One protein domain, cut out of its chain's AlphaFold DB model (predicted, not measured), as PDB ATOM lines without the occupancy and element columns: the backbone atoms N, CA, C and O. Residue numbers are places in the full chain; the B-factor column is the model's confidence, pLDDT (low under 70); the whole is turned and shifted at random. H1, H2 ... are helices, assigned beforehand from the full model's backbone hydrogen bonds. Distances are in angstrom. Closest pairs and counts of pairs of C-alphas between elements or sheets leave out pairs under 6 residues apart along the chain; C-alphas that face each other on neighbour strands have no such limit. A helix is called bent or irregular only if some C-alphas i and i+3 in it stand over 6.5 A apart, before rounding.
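Overview. This is residues 65 to 153 and 286 to 326 of the 383 residues of an uncharacterized protein of Gordonibacter sp. 28C (UniProt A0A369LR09). A bundle of roughly aligned helices stands around H2 in the middle, with H1b, H3, H4 and H5 packed about it and H6 packed on H5, near H2 but not touching it. The short arm H1a turns sharply off H1b near one end. The printed part has 130 residues with six named helices, H1 to H6 in chain order, and no named strand: all helix. It is compact and rounded, with a radius of gyration of the C-alphas of 14.0 A and spans of 35 by 33 by 27 A.

Along the chain. H1, residues 65 to 89, begins with C-alpha 65 at (24.096, 19.587, -3.165). By its hydrogen bonds it was assigned as one helix, but it is bent: C-alphas 72 and 75 are 8.0 A apart. Its arms are H1a, residues 65 to 72, 10.4 A, and H1b, residues 75 to 89, 21.1 A. H2, residues 96 to 112, 26.5 A, is irregular, with C-alphas 108 and 111 9.2 A apart. H3 is residues 115 to 126, 16.4 A; H4, 134 to 149, 22.5 A; H5, 286 to 301, 23.0 A. H6, residues 308 to 326, 26.3 A, ends with C-alpha 326 at (33.319, 26.744, 7.053).

Arrangement. H2 to H5 form an up-and-down bundle, each running against the one before. H2, the hub, touches H4 the same way at a shallow tilt of 3 degrees; their closest C-alphas, Val 96 and Gln 137, are 5.5 A apart. H1b and H2 form a hairpin, closest at Phe 78 and Leu 102, C-alphas 5.8 A apart. H5 and H6 form another, closest at Ala 288 and Leu 321, C-alphas 4.9 A apart. H1b and H6 are apart. O i to N i+4 pairs are within hydrogen-bond range throughout H1a, H1b, H3, H4, H5 and H6, and in 9 of 13 in H2.

Size, cuts and confidence. The farthest C-alphas, Gly 90 and Thr 326, are 40.6 A apart. Residues 154 to 285 are not printed; C-alphas 153 and 286 are 6.5 A apart across the cut. Residues 110 to 113 are under pLDDT 70.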
ATOM      1  N   SER A  65      24.786  19.859  -1.902       78.06
ATOM      2  CA  SER A  65      24.096  19.587  -3.165       78.06
ATOM      3  C   SER A  65      24.406  20.618  -4.251       78.06
ATOM      4  O   SER A  65      24.728  20.229  -5.374       78.06
ATOM      5  N   CYS A  66      24.375  21.917  -3.933       79.31
ATOM      6  CA  CYS A  66      24.692  22.982  -4.889       79.31
ATOM      7  C   CYS A  66      26.150  22.884  -5.359       79.31
ATOM      8  O   CYS A  66      26.438  22.895  -6.556       79.31
ATOM      9  N   ARG A  67      27.083  22.659  -4.428       77.56
ATOM     10  CA  ARG A  67      28.500  22.457  -4.759       77.56
ATOM     11  C   ARG A  67      28.715  21.233  -5.650       77.56
ATOM     12  O   ARG A  67      29.421  21.320  -6.653       77.56
ATOM     13  N   LYS A  68      28.104  20.095  -5.303       81.94
ATOM     14  CA  LYS A  68      28.167  18.867  -6.114       81.94
ATOM     15  C   LYS A  68      27.618  19.107  -7.518       81.94
ATOM     16  O   LYS A  68      28.222  18.649  -8.486       81.94
ATOM     17  N   PHE A  69      26.518  19.850  -7.634       86.56
ATOM     18  CA  PHE A  69      25.948  20.242  -8.917       86.56
ATOM     19  C   PHE A  69      26.932  21.083  -9.742       86.56
ATOM     20  O   PHE A  69      27.261  20.688 -10.862       86.56
ATOM     21  N   LEU A  70      27.473  22.167  -9.174       86.94
ATOM     22  CA  LEU A  70      28.436  23.044  -9.851       86.94
ATOM     23  C   LEU A  70      29.677  22.271 -10.311       86.94
ATOM     24  O   LEU A  70      30.024  22.310 -11.487       86.94
ATOM     25  N   CYS A  71      30.300  21.480  -9.433       84.38
ATOM     26  CA  CYS A  71      31.477  20.682  -9.791       84.38
ATOM     27  C   CYS A  71      31.186  19.599 -10.843       84.38
ATOM     28  O   CYS A  71      32.096  19.207 -11.575       84.38
ATOM     29  N   ARG A  72      29.946  19.096 -10.928       87.69
ATOM     30  CA  ARG A  72      29.539  18.090 -11.925       87.69
ATOM     31  C   ARG A  72      29.180  18.714 -13.272       87.69
ATOM     32  O   ARG A  72      29.358  18.065 -14.297       87.69
ATOM     33  N   LYS A  73      28.644  19.935 -13.276       91.44
ATOM     34  CA  LYS A  73      28.098  20.600 -14.467       91.44
ATOM     35  C   LYS A  73      28.924  21.793 -14.952       91.44
ATOM     36  O   LYS A  73      28.524  22.415 -15.927       91.44
ATOM     37  N   TYR A  74      30.082  22.075 -14.350       91.12
ATOM     38  CA  TYR A  74      30.896  23.256 -14.676       91.12
ATOM     39  C   TYR A  74      31.201  23.412 -16.173       91.12
ATOM     40  O   TYR A  74      31.143  24.526 -16.667       91.12
ATOM     41  N   ARG A  75      31.455  22.319 -16.912       92.38
ATOM     42  CA  ARG A  75      31.724  22.377 -18.363       92.38
ATOM     43  C   ARG A  75      30.518  22.850 -19.168       92.38
ATOM     44  O   ARG A  75      30.653  23.689 -20.049       92.38
ATOM     45  N   LEU A  76      29.338  22.319 -18.837       94.00
ATOM     46  CA  LEU A  76      28.084  22.738 -19.456       94.00
ATOM     47  C   LEU A  76      27.807  24.205 -19.127       94.00
ATOM     48  O   LEU A  76      27.511  24.980 -20.022       94.00
ATOM     49  N   LEU A  77      27.968  24.591 -17.858       94.88
ATOM     50  CA  LEU A  77      27.784  25.973 -17.418       94.88
ATOM     51  C   LEU A  77      28.758  26.928 -18.117       94.88
ATOM     52  O   LEU A  77      28.336  27.982 -18.575       94.88
ATOM     53  N   PHE A  78      30.030  26.545 -18.250       95.69
ATOM     54  CA  PHE A  78      31.045  27.322 -18.960       95.69
ATOM     55  C   PHE A  78      30.610  27.571 -20.405       95.69
ATOM     56  O   PHE A  78      30.574  28.714 -20.851       95.69
ATOM     57  N   PHE A  79      30.225  26.508 -21.115       95.38
ATOM     58  CA  PHE A  79      29.778  26.609 -22.500       95.38
ATOM     59  C   PHE A  79      28.516  27.467 -22.635       95.38
ATOM     60  O   PHE A  79      28.480  28.366 -23.467       95.38
ATOM     61  N   CYS A  80      27.507  27.245 -21.786       96.25
ATOM     62  CA  CYS A  80      26.269  28.021 -21.803       96.25
ATOM     63  C   CYS A  80      26.520  29.513 -21.562       96.25
ATOM     64  O   CYS A  80      25.968  30.334 -22.286       96.25
ATOM     65  N   ILE A  81      27.359  29.867 -20.582       95.88
ATOM     66  CA  ILE A  81      27.692  31.270 -20.291       95.88
ATOM     67  C   ILE A  81      28.461  31.893 -21.455       95.88
ATOM     68  O   ILE A  81      28.135  33.001 -21.864       95.88
ATOM     69  N   TYR A  82      29.446  31.188 -22.016       96.69
ATOM     70  CA  TYR A  82      30.212  31.696 -23.152       96.69
ATOM     71  C   TYR A  82      29.329  31.925 -24.387       96.69
ATOM     72  O   TYR A  82      29.381  32.992 -24.990       96.69
ATOM     73  N   VAL A  83      28.466  30.965 -24.736       96.19
ATOM     74  CA  VAL A  83      27.533  31.113 -25.863       96.19
ATOM     75  C   VAL A  83      26.540  32.243 -25.608       96.19
ATOM     76  O   VAL A  83      26.328  33.066 -26.493       96.19
ATOM     77  N   ALA A  84      25.971  32.332 -24.403       95.88
ATOM     78  CA  ALA A  84      25.071  33.426 -24.043       95.88
ATOM     79  C   ALA A  84      25.761  34.793 -24.159       95.88
ATOM     80  O   ALA A  84      25.173  35.720 -24.704       95.88
ATOM     81  N   HIS A  85      27.020  34.900 -23.719       94.88
ATOM     82  CA  HIS A  85      27.834  36.108 -23.874       94.88
ATOM     83  C   HIS A  85      28.008  36.486 -25.346       94.88
ATOM     84  O   HIS A  85      27.752  37.631 -25.717       94.88
ATOM     85  N   VAL A  86      28.393  35.530 -26.197       95.56
ATOM     86  CA  VAL A  86      28.603  35.776 -27.632       95.56
ATOM     87  C   VAL A  86      27.309  36.213 -28.316       95.56
ATOM     88  O   VAL A  86      27.319  37.164 -29.090       95.56
ATOM     89  N   LEU A  87      26.186  35.563 -28.001       95.75
ATOM     90  CA  LEU A  87      24.879  35.922 -28.552       95.75
ATOM     91  C   LEU A  87      24.409  37.304 -28.080       95.75
ATOM     92  O   LEU A  87      23.843  38.051 -28.869       95.75
ATOM     93  N   TRP A  88      24.649  37.648 -26.813       94.19
ATOM     94  CA  TRP A  88      24.236  38.927 -26.237       94.19
ATOM     95  C   TRP A  88      25.066  40.104 -26.753       94.19
ATOM     96  O   TRP A  88      24.529  41.162 -27.065       94.19
ATOM     97  N   THR A  89      26.384  39.926 -26.837       91.44
ATOM     98  CA  THR A  89      27.320  40.986 -27.249       91.44
ATOM     99  C   THR A  89      27.541  41.051 -28.758       91.44
ATOM    100  O   THR A  89      28.118  42.018 -29.248       91.44
ATOM    101  N   GLY A  90      27.113  40.027 -29.500       91.31
ATOM    102  CA  GLY A  90      27.361  39.904 -30.937       91.31
ATOM    103  C   GLY A  90      28.832  39.656 -31.293       91.31
ATOM    104  O   GLY A  90      29.211  39.819 -32.450       91.31
ATOM    105  N   GLY A  91      29.678  39.280 -30.325       91.94
ATOM    106  CA  GLY A  91      31.113  39.121 -30.538       91.94
ATOM    107  C   GLY A  91      31.800  38.206 -29.528       91.94
ATOM    108  O   GLY A  91      31.237  37.800 -28.518       91.94
ATOM    109  N   PHE A  92      33.060  37.876 -29.809       93.88
ATOM    110  CA  PHE A  92      33.878  36.995 -28.960       93.88
ATOM    111  C   PHE A  92      34.665  37.742 -27.877       93.88
ATOM    112  O   PHE A  92      35.358  37.117 -27.076       93.88
ATOM    113  N   ALA A  93      34.602  39.077 -27.863       95.00
ATOM    114  CA  ALA A  93      35.327  39.883 -26.895       95.00
ATOM    115  C   ALA A  93      34.719  39.704 -25.500       95.00
ATOM    116  O   ALA A  93      33.558  40.044 -25.279       95.00
ATOM    117  N   LEU A  94      35.493  39.162 -24.561       94.88
ATOM    118  CA  LEU A  94      35.043  38.964 -23.186       94.88
ATOM    119  C   LEU A  94      35.129  40.282 -22.419       94.88
ATOM    120  O   LEU A  94      36.147  40.972 -22.478       94.88
ATOM    121  N   ASP A  95      34.084  40.606 -21.665       93.25
ATOM    122  CA  ASP A  95      34.151  41.649 -20.645       93.25
ATOM    123  C   ASP A  95      34.775  41.118 -19.338       93.25
ATOM    124  O   ASP A  95      35.057  39.924 -19.182       93.25
ATOM    125  N   VAL A  96      35.012  42.024 -18.384       93.44
ATOM    126  CA  VAL A  96      35.621  41.711 -17.078       93.44
ATOM    127  C   VAL A  96      34.827  40.646 -16.312       93.44
ATOM    128  O   VAL A  96      35.425  39.728 -15.744       93.44
ATOM    129  N   SER A  97      33.497  40.742 -16.308       93.12
ATOM    130  CA  SER A  97      32.610  39.858 -15.546       93.12
ATOM    131  C   SER A  97      32.552  38.465 -16.168       93.12
ATOM    132  O   SER A  97      32.701  37.465 -15.466       93.12
ATOM    133  N   SER A  98      32.410  38.385 -17.490       94.31
ATOM    134  CA  SER A  98      32.417  37.130 -18.241       94.31
ATOM    135  C   SER A  98      33.768  36.425 -18.138       94.31
ATOM    136  O   SER A  98      33.811  35.228 -17.855       94.31
ATOM    137  N   CYS A  99      34.879  37.161 -18.263       96.25
ATOM    138  CA  CYS A  99      36.223  36.620 -18.052       96.25
ATOM    139  C   CYS A  99      36.368  36.027 -16.639       96.25
ATOM    140  O   CYS A  99      36.754  34.867 -16.489       96.25
ATOM    141  N   PHE A 100      35.967  36.779 -15.608       96.50
ATOM    142  CA  PHE A 100      35.977  36.318 -14.222       96.50
ATOM    143  C   PHE A 100      35.152  35.035 -14.021       96.50
ATOM    144  O   PHE A 100      35.653  34.057 -13.457       96.50
ATOM    145  N   CYS A 101      33.903  35.014 -14.494       95.62
ATOM    146  CA  CYS A 101      32.982  33.891 -14.319       95.62
ATOM    147  C   CYS A 101      33.473  32.619 -15.023       95.62
ATOM    148  O   CYS A 101      33.458  31.537 -14.432       95.62
ATOM    149  N   LEU A 102      33.951  32.735 -16.264       96.38
ATOM    150  CA  LEU A 102      34.478  31.603 -17.026       96.38
ATOM    151  C   LEU A 102      35.750  31.036 -16.376       96.38
ATOM    152  O   LEU A 102      35.856  29.822 -16.185       96.38
ATOM    153  N   SER A 103      36.679  31.898 -15.946       95.75
ATOM    154  CA  SER A 103      37.870  31.485 -15.191       95.75
ATOM    155  C   SER A 103      37.526  30.801 -13.865       95.75
ATOM    156  O   SER A 103      38.133  29.788 -13.509       95.75
ATOM    157  N   LEU A 104      36.526  31.308 -13.140       94.50
ATOM    158  CA  LEU A 104      36.051  30.701 -11.899       94.50
ATOM    159  C   LEU A 104      35.549  29.272 -12.139       94.50
ATOM    160  O   LEU A 104      35.953  28.352 -11.423       94.50
ATOM    161  N   LEU A 105      34.695  29.086 -13.153       93.19
ATOM    162  CA  LEU A 105      34.131  27.783 -13.511       93.19
ATOM    163  C   LEU A 105      35.214  26.789 -13.930       93.19
ATOM    164  O   LEU A 105      35.193  25.645 -13.475       93.19
ATOM    165  N   LEU A 106      36.182  27.229 -14.737       92.31
ATOM    166  CA  LEU A 106      37.326  26.415 -15.152       92.31
ATOM    167  C   LEU A 106      38.106  25.867 -13.945       92.31
ATOM    168  O   LEU A 106      38.553  24.720 -13.940       92.31
ATOM    169  N   LEU A 107      38.241  26.665 -12.884       90.75
ATOM    170  CA  LEU A 107      39.007  26.300 -11.693       90.75
ATOM    171  C   LEU A 107      38.216  25.476 -10.660       90.75
ATOM    172  O   LEU A 107      38.808  25.037  -9.667       90.75
ATOM    173  N   LEU A 108      36.915  25.220 -10.868       87.12
ATOM    174  CA  LEU A 108      36.074  24.472  -9.919       87.12
ATOM    175  C   LEU A 108      36.542  23.026  -9.702       87.12
ATOM    176  O   LEU A 108      36.432  22.509  -8.586       87.12
ATOM    177  N   ASN A 109      37.062  22.354 -10.738       75.44
ATOM    178  CA  ASN A 109      37.400  20.929 -10.670       75.44
ATOM    179  C   ASN A 109      38.756  20.568 -11.295       75.44
ATOM    180  O   ASN A 109      38.868  19.751 -12.204       75.44
ATOM    181  N   LYS A 110      39.825  21.108 -10.709       65.50
ATOM    182  CA  LYS A 110      41.211  20.885 -11.150       65.50
ATOM    183  C   LYS A 110      41.714  19.422 -11.075       65.50
ATOM    184  O   LYS A 110      42.800  19.132 -11.553       65.50
ATOM    185  N   ARG A 111      40.996  18.484 -10.440       62.00
ATOM    186  CA  ARG A 111      41.495  17.097 -10.264       62.00
ATOM    187  C   ARG A 111      41.369  16.228 -11.516       62.00
ATOM    188  O   ARG A 111      42.078  15.237 -11.608       62.00
ATOM    189  N   LYS A 112      40.471  16.575 -12.437       61.84
ATOM    190  CA  LYS A 112      40.211  15.817 -13.666       61.84
ATOM    191  C   LYS A 112      40.617  16.608 -14.909       61.84
ATOM    192  O   LYS A 112      39.885  16.541 -15.879       61.84
ATOM    193  N   GLN A 113      41.704  17.391 -14.841       65.00
ATOM    194  CA  GLN A 113      42.183  18.216 -15.961       65.00
ATOM    195  C   GLN A 113      42.248  17.376 -17.239       65.00
ATOM    196  O   GLN A 113      43.179  16.602 -17.449       65.00
ATOM    197  N   GLU A 114      41.209  17.503 -18.051       79.19
ATOM    198  CA  GLU A 114      41.046  16.793 -19.309       79.19
ATOM    199  C   GLU A 114      41.448  17.735 -20.441       79.19
ATOM    200  O   GLU A 114      41.531  18.953 -20.265       79.19
ATOM    201  N   VAL A 115      41.661  17.187 -21.635       84.88
ATOM    202  CA  VAL A 115      42.005  17.980 -22.829       84.88
ATOM    203  C   VAL A 115      40.998  19.117 -23.060       84.88
ATOM    204  O   VAL A 115      41.377  20.219 -23.442       84.88
ATOM    205  N   ILE A 116      39.720  18.892 -22.740       88.00
ATOM    206  CA  ILE A 116      38.672  19.912 -22.850       88.00
ATOM    207  C   ILE A 116      38.892  21.122 -21.925       88.00
ATOM    208  O   ILE A 116      38.554  22.242 -22.296       88.00
ATOM    209  N   ASP A 117      39.507  20.935 -20.754       90.38
ATOM    210  CA  ASP A 117      39.794  22.036 -19.830       90.38
ATOM    211  C   ASP A 117      40.941  22.918 -20.360       90.38
ATOM    212  O   ASP A 117      40.957  24.123 -20.114       90.38
ATOM    213  N   LEU A 118      41.860  22.353 -21.158       91.12
ATOM    214  CA  LEU A 118      42.869  23.131 -21.886       91.12
ATOM    215  C   LEU A 118      42.242  23.966 -23.008       91.12
ATOM    216  O   LEU A 118      42.668  25.100 -23.218       91.12
ATOM    217  N   LEU A 119      41.210  23.452 -23.686       93.00
ATOM    218  CA  LEU A 119      40.452  24.234 -24.669       93.00
ATOM    219  C   LEU A 119      39.734  25.409 -23.998       93.00
ATOM    220  O   LEU A 119      39.816  26.531 -24.485       93.00
ATOM    221  N   PHE A 120      39.090  25.185 -22.850       95.06
ATOM    222  CA  PHE A 120      38.457  26.259 -22.077       95.06
ATOM    223  C   PHE A 120      39.459  27.286 -21.554       95.06
ATOM    224  O   PHE A 120      39.181  28.484 -21.587       95.06
ATOM    225  N   LEU A 121      40.642  26.843 -21.123       94.94
ATOM    226  CA  LEU A 121      41.732  27.756 -20.800       94.94
ATOM    227  C   LEU A 121      42.139  28.580 -22.031       94.94
ATOM    228  O   LEU A 121      42.279  29.792 -21.922       94.94
ATOM    229  N   GLY A 122      42.271  27.946 -23.200       95.06
ATOM    230  CA  GLY A 122      42.532  28.624 -24.469       95.06
ATOM    231  C   GLY A 122      41.482  29.688 -24.784       95.06
ATOM    232  O   GLY A 122      41.845  30.819 -25.080       95.06
ATOM    233  N   VAL A 123      40.192  29.374 -24.619       95.38
ATOM    234  CA  VAL A 123      39.095  30.345 -24.769       95.38
ATOM    235  C   VAL A 123      39.293  31.533 -23.826       95.38
ATOM    236  O   VAL A 123      39.288  32.672 -24.280       95.38
ATOM    237  N   VAL A 124      39.528  31.304 -22.532       96.44
ATOM    238  CA  VAL A 124      39.734  32.392 -21.558       96.44
ATOM    239  C   VAL A 124      40.935  33.269 -21.928       96.44
ATOM    240  O   VAL A 124      40.847  34.494 -21.843       96.44
ATOM    241  N   LEU A 125      42.057  32.665 -22.326       96.50
ATOM    242  CA  LEU A 125      43.309  33.384 -22.573       96.50
ATOM    243  C   LEU A 125      43.341  34.103 -23.924       96.50
ATOM    244  O   LEU A 125      43.911  35.187 -24.003       96.50
ATOM    245  N   LEU A 126      42.753  33.503 -24.960       95.31
ATOM    246  CA  LEU A 126      42.888  33.949 -26.349       95.31
ATOM    247  C   LEU A 126      41.668  34.714 -26.866       95.31
ATOM    248  O   LEU A 126      41.763  35.350 -27.913       95.31
ATOM    249  N   SER A 127      40.532  34.683 -26.157       95.44
ATOM    250  CA  SER A 127      39.388  35.520 -26.540       95.44
ATOM    251  C   SER A 127      39.774  37.002 -26.479       95.44
ATOM    252  O   SER A 127      40.419  37.402 -25.498       95.44
ATOM    253  N   PRO A 128      39.351  37.828 -27.459       94.31
ATOM    254  CA  PRO A 128      39.621  39.262 -27.459       94.31
ATOM    255  C   PRO A 128      39.177  39.943 -26.158       94.31
ATOM    256  O   PRO A 128      38.253  39.486 -25.479       94.31
ATOM    257  N   MET A 129      39.842  41.037 -25.792       93.25
ATOM    258  CA  MET A 129      39.470  41.827 -24.618       93.25
ATOM    259  C   MET A 129      38.456  42.891 -25.023       93.25
ATOM    260  O   MET A 129      38.711  43.641 -25.962       93.25
ATOM    261  N   ALA A 130      37.319  42.971 -24.330       88.62
ATOM    262  CA  ALA A 130      36.401  44.091 -24.522       88.62
ATOM    263  C   ALA A 130      37.041  45.413 -24.060       88.62
ATOM    264  O   ALA A 130      37.820  45.422 -23.099       88.62
ATOM    265  N   VAL A 131      36.683  46.511 -24.732       82.69
ATOM    266  CA  VAL A 131      37.234  47.850 -24.478       82.69
ATOM    267  C   VAL A 131      36.868  48.351 -23.078       82.69
ATOM    268  O   VAL A 131      35.738  48.168 -22.625       82.69
ATOM    269  N   GLY A 132      37.809  49.013 -22.399       73.38
ATOM    270  CA  GLY A 132      37.572  49.699 -21.121       73.38
ATOM    271  C   GLY A 132      37.863  48.870 -19.865       73.38
ATOM    272  O   GLY A 132      37.589  49.321 -18.751       73.38
ATOM    273  N   GLY A 133      38.443  47.679 -20.021       81.50
ATOM    274  CA  GLY A 133      38.823  46.789 -18.918       81.50
ATOM    275  C   GLY A 133      40.021  45.893 -19.230       81.50
ATOM    276  O   GLY A 133      40.245  44.915 -18.523       81.50
ATOM    277  N   GLU A 134      40.782  46.202 -20.274       88.00
ATOM    278  CA  GLU A 134      41.831  45.376 -20.872       88.00
ATOM    279  C   GLU A 134      42.874  44.964 -19.829       88.00
ATOM    280  O   GLU A 134      43.107  43.775 -19.618       88.00
ATOM    281  N   MET A 135      43.417  45.929 -19.079       87.06
ATOM    282  CA  MET A 135      44.394  45.665 -18.013       87.06
ATOM    283  C   MET A 135      43.820  44.796 -16.889       87.06
ATOM    284  O   MET A 135      44.487  43.882 -16.398       87.06
ATOM    285  N   THR A 136      42.560  45.030 -16.506       92.06
ATOM    286  CA  THR A 136      41.886  44.217 -15.482       92.06
ATOM    287  C   THR A 136      41.706  42.784 -15.978       92.06
ATOM    288  O   THR A 136      42.015  41.834 -15.261       92.06
ATOM    289  N   GLN A 137      41.260  42.603 -17.222       94.00
ATOM    290  CA  GLN A 137      41.079  41.276 -17.796       94.00
ATOM    291  C   GLN A 137      42.412  40.551 -18.002       94.00
ATOM    292  O   GLN A 137      42.492  39.350 -17.754       94.00
ATOM    293  N   ALA A 138      43.468  41.245 -18.431       94.56
ATOM    294  CA  ALA A 138      44.809  40.677 -18.543       94.56
ATOM    295  C   ALA A 138      45.304  40.161 -17.182       94.56
ATOM    296  O   ALA A 138      45.772  39.026 -17.081       94.56
ATOM    297  N   ALA A 139      45.108  40.943 -16.116       94.88
ATOM    298  CA  ALA A 139      45.433  40.524 -14.759       94.88
ATOM    299  C   ALA A 139      44.595  39.313 -14.308       94.88
ATOM    300  O   ALA A 139      45.150  38.353 -13.774       94.88
ATOM    301  N   ILE A 140      43.283  39.287 -14.576       96.56
ATOM    302  CA  ILE A 140      42.421  38.128 -14.271       96.56
ATOM    303  C   ILE A 140      42.895  36.875 -15.018       96.56
ATOM    304  O   ILE A 140      43.026  35.817 -14.401       96.56
ATOM    305  N   ARG A 141      43.197  36.986 -16.318       96.81
ATOM    306  CA  ARG A 141      43.733  35.890 -17.142       96.81
ATOM    307  C   ARG A 141      45.052  35.362 -16.577       96.81
ATOM    308  O   ARG A 141      45.214  34.149 -16.463       96.81
ATOM    309  N   LEU A 142      45.955  36.249 -16.151       96.31
ATOM    310  CA  LEU A 142      47.220  35.871 -15.517       96.31
ATOM    311  C   LEU A 142      46.995  35.134 -14.189       96.31
ATOM    312  O   LEU A 142      47.573  34.070 -13.970       96.31
ATOM    313  N   VAL A 143      46.119  35.644 -13.319       95.69
ATOM    314  CA  VAL A 143      45.777  34.964 -12.059       95.69
ATOM    315  C   VAL A 143      45.138  33.602 -12.350       95.69
ATOM    316  O   VAL A 143      45.516  32.606 -11.731       95.69
ATOM    317  N   CYS A 144      44.235  33.514 -13.332       95.19
ATOM    318  CA  CYS A 144      43.631  32.254 -13.769       95.19
ATOM    319  C   CYS A 144      44.703  31.254 -14.218       95.19
ATOM    320  O   CYS A 144      44.707  30.116 -13.751       95.19
ATOM    321  N   LEU A 145      45.639  31.684 -15.067       94.81
ATOM    322  CA  LEU A 145      46.749  30.872 -15.565       94.81
ATOM    323  C   LEU A 145      47.618  30.335 -14.419       94.81
ATOM    324  O   LEU A 145      47.878  29.131 -14.339       94.81
ATOM    325  N   VAL A 146      48.014  31.208 -13.488       93.56
ATOM    326  CA  VAL A 146      48.810  30.835 -12.310       93.56
ATOM    327  C   VAL A 146      48.063  29.799 -11.470       93.56
ATOM    328  O   VAL A 146      48.618  28.745 -11.149       93.56
ATOM    329  N   PHE A 147      46.787  30.031 -11.154       91.44
ATOM    330  CA  PHE A 147      45.987  29.072 -10.388       91.44
ATOM    331  C   PHE A 147      45.721  27.771 -11.154       91.44
ATOM    332  O   PHE A 147      45.628  26.710 -10.526       91.44
ATOM    333  N   TYR A 148      45.648  27.810 -12.485       90.50
ATOM    334  CA  TYR A 148      45.472  26.630 -13.327       90.50
ATOM    335  C   TYR A 148      46.707  25.724 -13.318       90.50
ATOM    336  O   TYR A 148      46.564  24.508 -13.219       90.50
ATOM    337  N   PHE A 149      47.924  26.269 -13.293       89.62
ATOM    338  CA  PHE A 149      49.149  25.454 -13.303       89.62
ATOM    339  C   PHE A 149      49.761  25.200 -11.926       89.62
ATOM    340  O   PHE A 149      50.450  24.199 -11.729       89.62
ATOM    341  N   ALA A 150      49.465  26.024 -10.921       86.50
ATOM    342  CA  ALA A 150      50.141  25.892  -9.639       86.50
ATOM    343  C   ALA A 150      49.802  24.597  -8.880       86.50
ATOM    344  O   ALA A 150      48.631  24.262  -8.654       86.50
ATOM    345  N   LYS A 151      50.849  23.895  -8.427       74.00
ATOM    346  CA  LYS A 151      50.742  22.679  -7.604       74.00
ATOM    347  C   LYS A 151      50.385  22.999  -6.146       74.00
ATOM    348  O   LYS A 151      49.496  22.364  -5.585       74.00
ATOM    349  N   ASN A 152      51.032  24.008  -5.548       72.25
ATOM    350  CA  ASN A 152      50.758  24.451  -4.176       72.25
ATOM    351  C   ASN A 152      49.871  25.701  -4.157       72.25
ATOM    352  O   ASN A 152      50.338  26.823  -4.329       72.25
ATOM    353  N   LYS A 153      48.580  25.497  -3.907       79.19
ATOM    354  CA  LYS A 153      47.574  26.563  -3.918       79.19
ATOM    355  C   LYS A 153      47.655  27.491  -2.694       79.19
ATOM    356  O   LYS A 153      47.196  28.625  -2.780       79.19
ATOM    357  N   SER A 286      40.569  26.279  -4.748       83.38
ATOM    358  CA  SER A 286      41.369  26.977  -5.767       83.38
ATOM    359  C   SER A 286      40.558  28.057  -6.469       83.38
ATOM    360  O   SER A 286      41.013  29.192  -6.577       83.38
ATOM    361  N   SER A 287      39.347  27.701  -6.911       89.69
ATOM    362  CA  SER A 287      38.420  28.639  -7.547       89.69
ATOM    363  C   SER A 287      38.045  29.785  -6.607       89.69
ATOM    364  O   SER A 287      38.012  30.930  -7.032       89.69
ATOM    365  N   ALA A 288      37.855  29.507  -5.312       89.88
ATOM    366  CA  ALA A 288      37.514  30.531  -4.330       89.88
ATOM    367  C   ALA A 288      38.670  31.502  -4.052       89.88
ATOM    368  O   ALA A 288      38.469  32.710  -3.959       89.88
ATOM    369  N   CYS A 289      39.896  30.982  -3.965       91.69
ATOM    370  CA  CYS A 289      41.103  31.792  -3.837       91.69
ATOM    371  C   CYS A 289      41.340  32.685  -5.063       91.69
ATOM    372  O   CYS A 289      41.640  33.866  -4.895       91.69
ATOM    373  N   PHE A 290      41.156  32.135  -6.269       94.44
ATOM    374  CA  PHE A 290      41.141  32.903  -7.515       94.44
ATOM    375  C   PHE A 290      40.095  34.023  -7.453       94.44
ATOM    376  O   PHE A 290      40.445  35.184  -7.636       94.44
ATOM    377  N   ALA A 291      38.843  33.689  -7.110       95.12
ATOM    378  CA  ALA A 291      37.731  34.638  -7.062       95.12
ATOM    379  C   ALA A 291      38.060  35.861  -6.196       95.12
ATOM    380  O   ALA A 291      37.849  36.999  -6.609       95.12
ATOM    381  N   VAL A 292      38.622  35.636  -5.008       94.81
ATOM    382  CA  VAL A 292      38.981  36.715  -4.080       94.81
ATOM    383  C   VAL A 292      40.072  37.602  -4.666       94.81
ATOM    384  O   VAL A 292      39.859  38.806  -4.767       94.81
ATOM    385  N   ILE A 293      41.199  37.030  -5.103       96.25
ATOM    386  CA  ILE A 293      42.314  37.804  -5.675       96.25
ATOM    387  C   ILE A 293      41.845  38.603  -6.892       96.25
ATOM    388  O   ILE A 293      42.071  39.807  -6.965       96.25
ATOM    389  N   SER A 294      41.139  37.956  -7.818       97.06
ATOM    390  CA  SER A 294      40.619  38.609  -9.016       97.06
ATOM    391  C   SER A 294      39.603  39.697  -8.680       97.06
ATOM    392  O   SER A 294      39.675  40.771  -9.262       97.06
ATOM    393  N   SER A 295      38.710  39.486  -7.707       96.69
ATOM    394  CA  SER A 295      37.770  40.533  -7.286       96.69
ATOM    395  C   SER A 295      38.464  41.743  -6.664       96.69
ATOM    396  O   SER A 295      38.048  42.866  -6.922       96.69
ATOM    397  N   LEU A 296      39.551  41.538  -5.912       96.38
ATOM    398  CA  LEU A 296      40.345  42.636  -5.358       96.38
ATOM    399  C   LEU A 296      41.043  43.440  -6.461       96.38
ATOM    400  O   LEU A 296      41.064  44.664  -6.398       96.38
ATOM    401  N   ILE A 297      41.563  42.768  -7.493       95.81
ATOM    402  CA  ILE A 297      42.127  43.430  -8.679       95.81
ATOM    403  C   ILE A 297      41.048  44.240  -9.406       95.81
ATOM    404  O   ILE A 297      41.291  45.392  -9.756       95.81
ATOM    405  N   ILE A 298      39.852  43.668  -9.597       95.38
ATOM    406  CA  ILE A 298      38.729  44.357 -10.250       95.38
ATOM    407  C   ILE A 298      38.426  45.672  -9.535       95.38
ATOM    408  O   ILE A 298      38.427  46.712 -10.186       95.38
ATOM    409  N   ILE A 299      38.218  45.646  -8.215       94.94
ATOM    410  CA  ILE A 299      37.873  46.858  -7.452       94.94
ATOM    411  C   ILE A 299      39.055  47.829  -7.276       94.94
ATOM    412  O   ILE A 299      38.843  48.984  -6.927       94.94
ATOM    413  N   CYS A 300      40.293  47.386  -7.518       94.38
ATOM    414  CA  CYS A 300      41.481  48.244  -7.484       94.38
ATOM    415  C   CYS A 300      41.613  49.118  -8.739       94.38
ATOM    416  O   CYS A 300      42.185  50.199  -8.669       94.38
ATOM    417  N   PHE A 301      41.102  48.659  -9.884       91.56
ATOM    418  CA  PHE A 301      41.227  49.359 -11.174       91.56
ATOM    419  C   PHE A 301      39.881  49.735 -11.805       91.56
ATOM    420  O   PHE A 301      39.826  50.152 -12.966       91.56
ATOM    421  N   ASN A 302      38.790  49.557 -11.058       91.25
ATOM    422  CA  ASN A 302      37.441  49.941 -11.445       91.25
ATOM    423  C   ASN A 302      36.693  50.526 -10.247       91.25
ATOM    424  O   ASN A 302      37.108  50.399  -9.097       91.25
ATOM    425  N   VAL A 303      35.543  51.125 -10.543       88.19
ATOM    426  CA  VAL A 303      34.531  51.560  -9.573       88.19
ATOM    427  C   VAL A 303      33.826  50.350  -8.950       88.19
ATOM    428  O   VAL A 303      32.697  50.016  -9.285       88.19
ATOM    429  N   GLY A 304      34.542  49.611  -8.113       89.50
ATOM    430  CA  GLY A 304      34.100  48.385  -7.463       89.50
ATOM    431  C   GLY A 304      32.924  48.569  -6.509       89.50
ATOM    432  O   GLY A 304      31.849  48.039  -6.753       89.50
ATOM    433  N   PHE A 305      33.131  49.305  -5.419       89.69
ATOM    434  CA  PHE A 305      32.109  49.583  -4.408       89.69
ATOM    435  C   PHE A 305      31.020  50.520  -4.929       89.69
ATOM    436  O   PHE A 305      29.889  50.464  -4.464       89.69
ATOM    437  N   GLU A 306      31.330  51.345  -5.920       90.00
ATOM    438  CA  GLU A 306      30.412  52.310  -6.514       90.00
ATOM    439  C   GLU A 306      29.541  51.678  -7.620       90.00
ATOM    440  O   GLU A 306      28.458  52.186  -7.909       90.00
ATOM    441  N   SER A 307      29.965  50.547  -8.207       89.69
ATOM    442  CA  SER A 307      29.189  49.767  -9.184       89.69
ATOM    443  C   SER A 307      28.552  48.535  -8.540       89.69
ATOM    444  O   SER A 307      29.280  47.630  -8.118       89.69
ATOM    445  N   PRO A 308      27.211  48.405  -8.552       90.06
ATOM    446  CA  PRO A 308      26.539  47.231  -8.000       90.06
ATOM    447  C   PRO A 308      27.078  45.911  -8.556       90.06
ATOM    448  O   PRO A 308      27.298  44.970  -7.798       90.06
ATOM    449  N   ALA A 309      27.357  45.840  -9.862       90.12
ATOM    450  CA  ALA A 309      27.845  44.621 -10.504       90.12
ATOM    451  C   ALA A 309      29.200  44.157  -9.938       90.12
ATOM    452  O   ALA A 309      29.358  42.990  -9.570       90.12
ATOM    453  N   TYR A 310      30.170  45.068  -9.814       92.56
ATOM    454  CA  TYR A 310      31.493  44.734  -9.283       92.56
ATOM    455  C   TYR A 310      31.472  44.512  -7.772       92.56
ATOM    456  O   TYR A 310      32.149  43.603  -7.282       92.56
ATOM    457  N   PHE A 311      30.647  45.261  -7.042       93.06
ATOM    458  CA  PHE A 311      30.434  45.018  -5.625       93.06
ATOM    459  C   PHE A 311      29.846  43.621  -5.381       93.06
ATOM    460  O   PHE A 311      30.339  42.898  -4.515       93.06
ATOM    461  N   PHE A 312      28.859  43.183  -6.173       91.31
ATOM    462  CA  PHE A 312      28.311  41.828  -6.066       91.31
ATOM    463  C   PHE A 312      29.347  40.750  -6.391       91.31
ATOM    464  O   PHE A 312      29.375  39.729  -5.704       91.31
ATOM    465  N   LEU A 313      30.234  40.969  -7.368       92.75
ATOM    466  CA  LEU A 313      31.346  40.050  -7.639       92.75
ATOM    467  C   LEU A 313      32.303  39.947  -6.445       92.75
ATOM    468  O   LEU A 313      32.668  38.843  -6.045       92.75
ATOM    469  N   PHE A 314      32.667  41.072  -5.829       93.44
ATOM    470  CA  PHE A 314      33.475  41.088  -4.607       93.44
ATOM    471  C   PHE A 314      32.776  40.370  -3.441       93.44
ATOM    472  O   PHE A 314      33.349  39.471  -2.818       93.44
ATOM    473  N   ALA A 315      31.513  40.713  -3.188       91.25
ATOM    474  CA  ALA A 315      30.677  40.116  -2.155       91.25
ATOM    475  C   ALA A 315      30.545  38.597  -2.330       91.25
ATOM    476  O   ALA A 315      30.707  37.835  -1.369       91.25
ATOM    477  N   PHE A 316      30.304  38.151  -3.565       90.69
ATOM    478  CA  PHE A 316      30.260  36.745  -3.941       90.69
ATOM    479  C   PHE A 316      31.600  36.063  -3.669       90.69
ATOM    480  O   PHE A 316      31.622  35.050  -2.977       90.69
ATOM    481  N   SER A 317      32.718  36.620  -4.137       92.56
ATOM    482  CA  SER A 317      34.055  36.034  -3.964       92.56
ATOM    483  C   SER A 317      34.419  35.805  -2.502       92.56
ATOM    484  O   SER A 317      34.897  34.732  -2.123       92.56
ATOM    485  N   VAL A 318      34.153  36.804  -1.661       89.69
ATOM    486  CA  VAL A 318      34.396  36.734  -0.220       89.69
ATOM    487  C   VAL A 318      33.489  35.690   0.436       89.69
ATOM    488  O   VAL A 318      33.968  34.834   1.186       89.69
ATOM    489  N   SER A 319      32.191  35.714   0.124       86.62
ATOM    490  CA  SER A 319      31.210  34.737   0.620       86.62
ATOM    491  C   SER A 319      31.584  33.309   0.219       86.62
ATOM    492  O   SER A 319      31.544  32.382   1.028       86.62
ATOM    493  N   TYR A 320      32.023  33.139  -1.024       86.81
ATOM    494  CA  TYR A 320      32.405  31.869  -1.616       86.81
ATOM    495  C   TYR A 320      33.648  31.274  -0.940       86.81
ATOM    496  O   TYR A 320      33.645  30.099  -0.561       86.81
ATOM    497  N   LEU A 321      34.677  32.092  -0.682       86.88
ATOM    498  CA  LEU A 321      35.840  31.673   0.106       86.88
ATOM    499  C   LEU A 321      35.453  31.273   1.528       86.88
ATOM    500  O   LEU A 321      35.918  30.245   2.020       86.88
ATOM    501  N   ASN A 322      34.610  32.065   2.188       82.19
ATOM    502  CA  ASN A 322      34.182  31.767   3.549       82.19
ATOM    503  C   ASN A 322      33.385  30.458   3.611       82.19
ATOM    504  O   ASN A 322      33.723  29.598   4.420       82.19
ATOM    505  N   SER A 323      32.432  30.237   2.699       78.44
ATOM    506  CA  SER A 323      31.689  28.972   2.615       78.44
ATOM    507  C   SER A 323      32.611  27.771   2.379       78.44
ATOM    508  O   SER A 323      32.368  26.705   2.945       78.44
ATOM    509  N   ALA A 324      33.666  27.923   1.572       76.56
ATOM    510  CA  ALA A 324      34.643  26.861   1.332       76.56
ATOM    511  C   ALA A 324      35.447  26.493   2.595       76.56
ATOM    512  O   ALA A 324      35.862  25.345   2.747       76.56
ATOM    513  N   ILE A 325      35.673  27.455   3.495       75.50
ATOM    514  CA  ILE A 325      36.401  27.249   4.754       75.50
ATOM    515  C   ILE A 325      35.476  26.635   5.818       75.50
ATOM    516  O   ILE A 325      35.844  25.622   6.411       75.50
ATOM    517  N   THR A 326      34.267  27.176   6.006       71.56
ATOM    518  CA  THR A 326      33.319  26.744   7.053       71.56
ATOM    519  C   THR A 326      32.867  25.287   6.887       71.56
ATOM    520  O   THR A 326      32.859  24.526   7.852       71.56
TER     521      THR A 326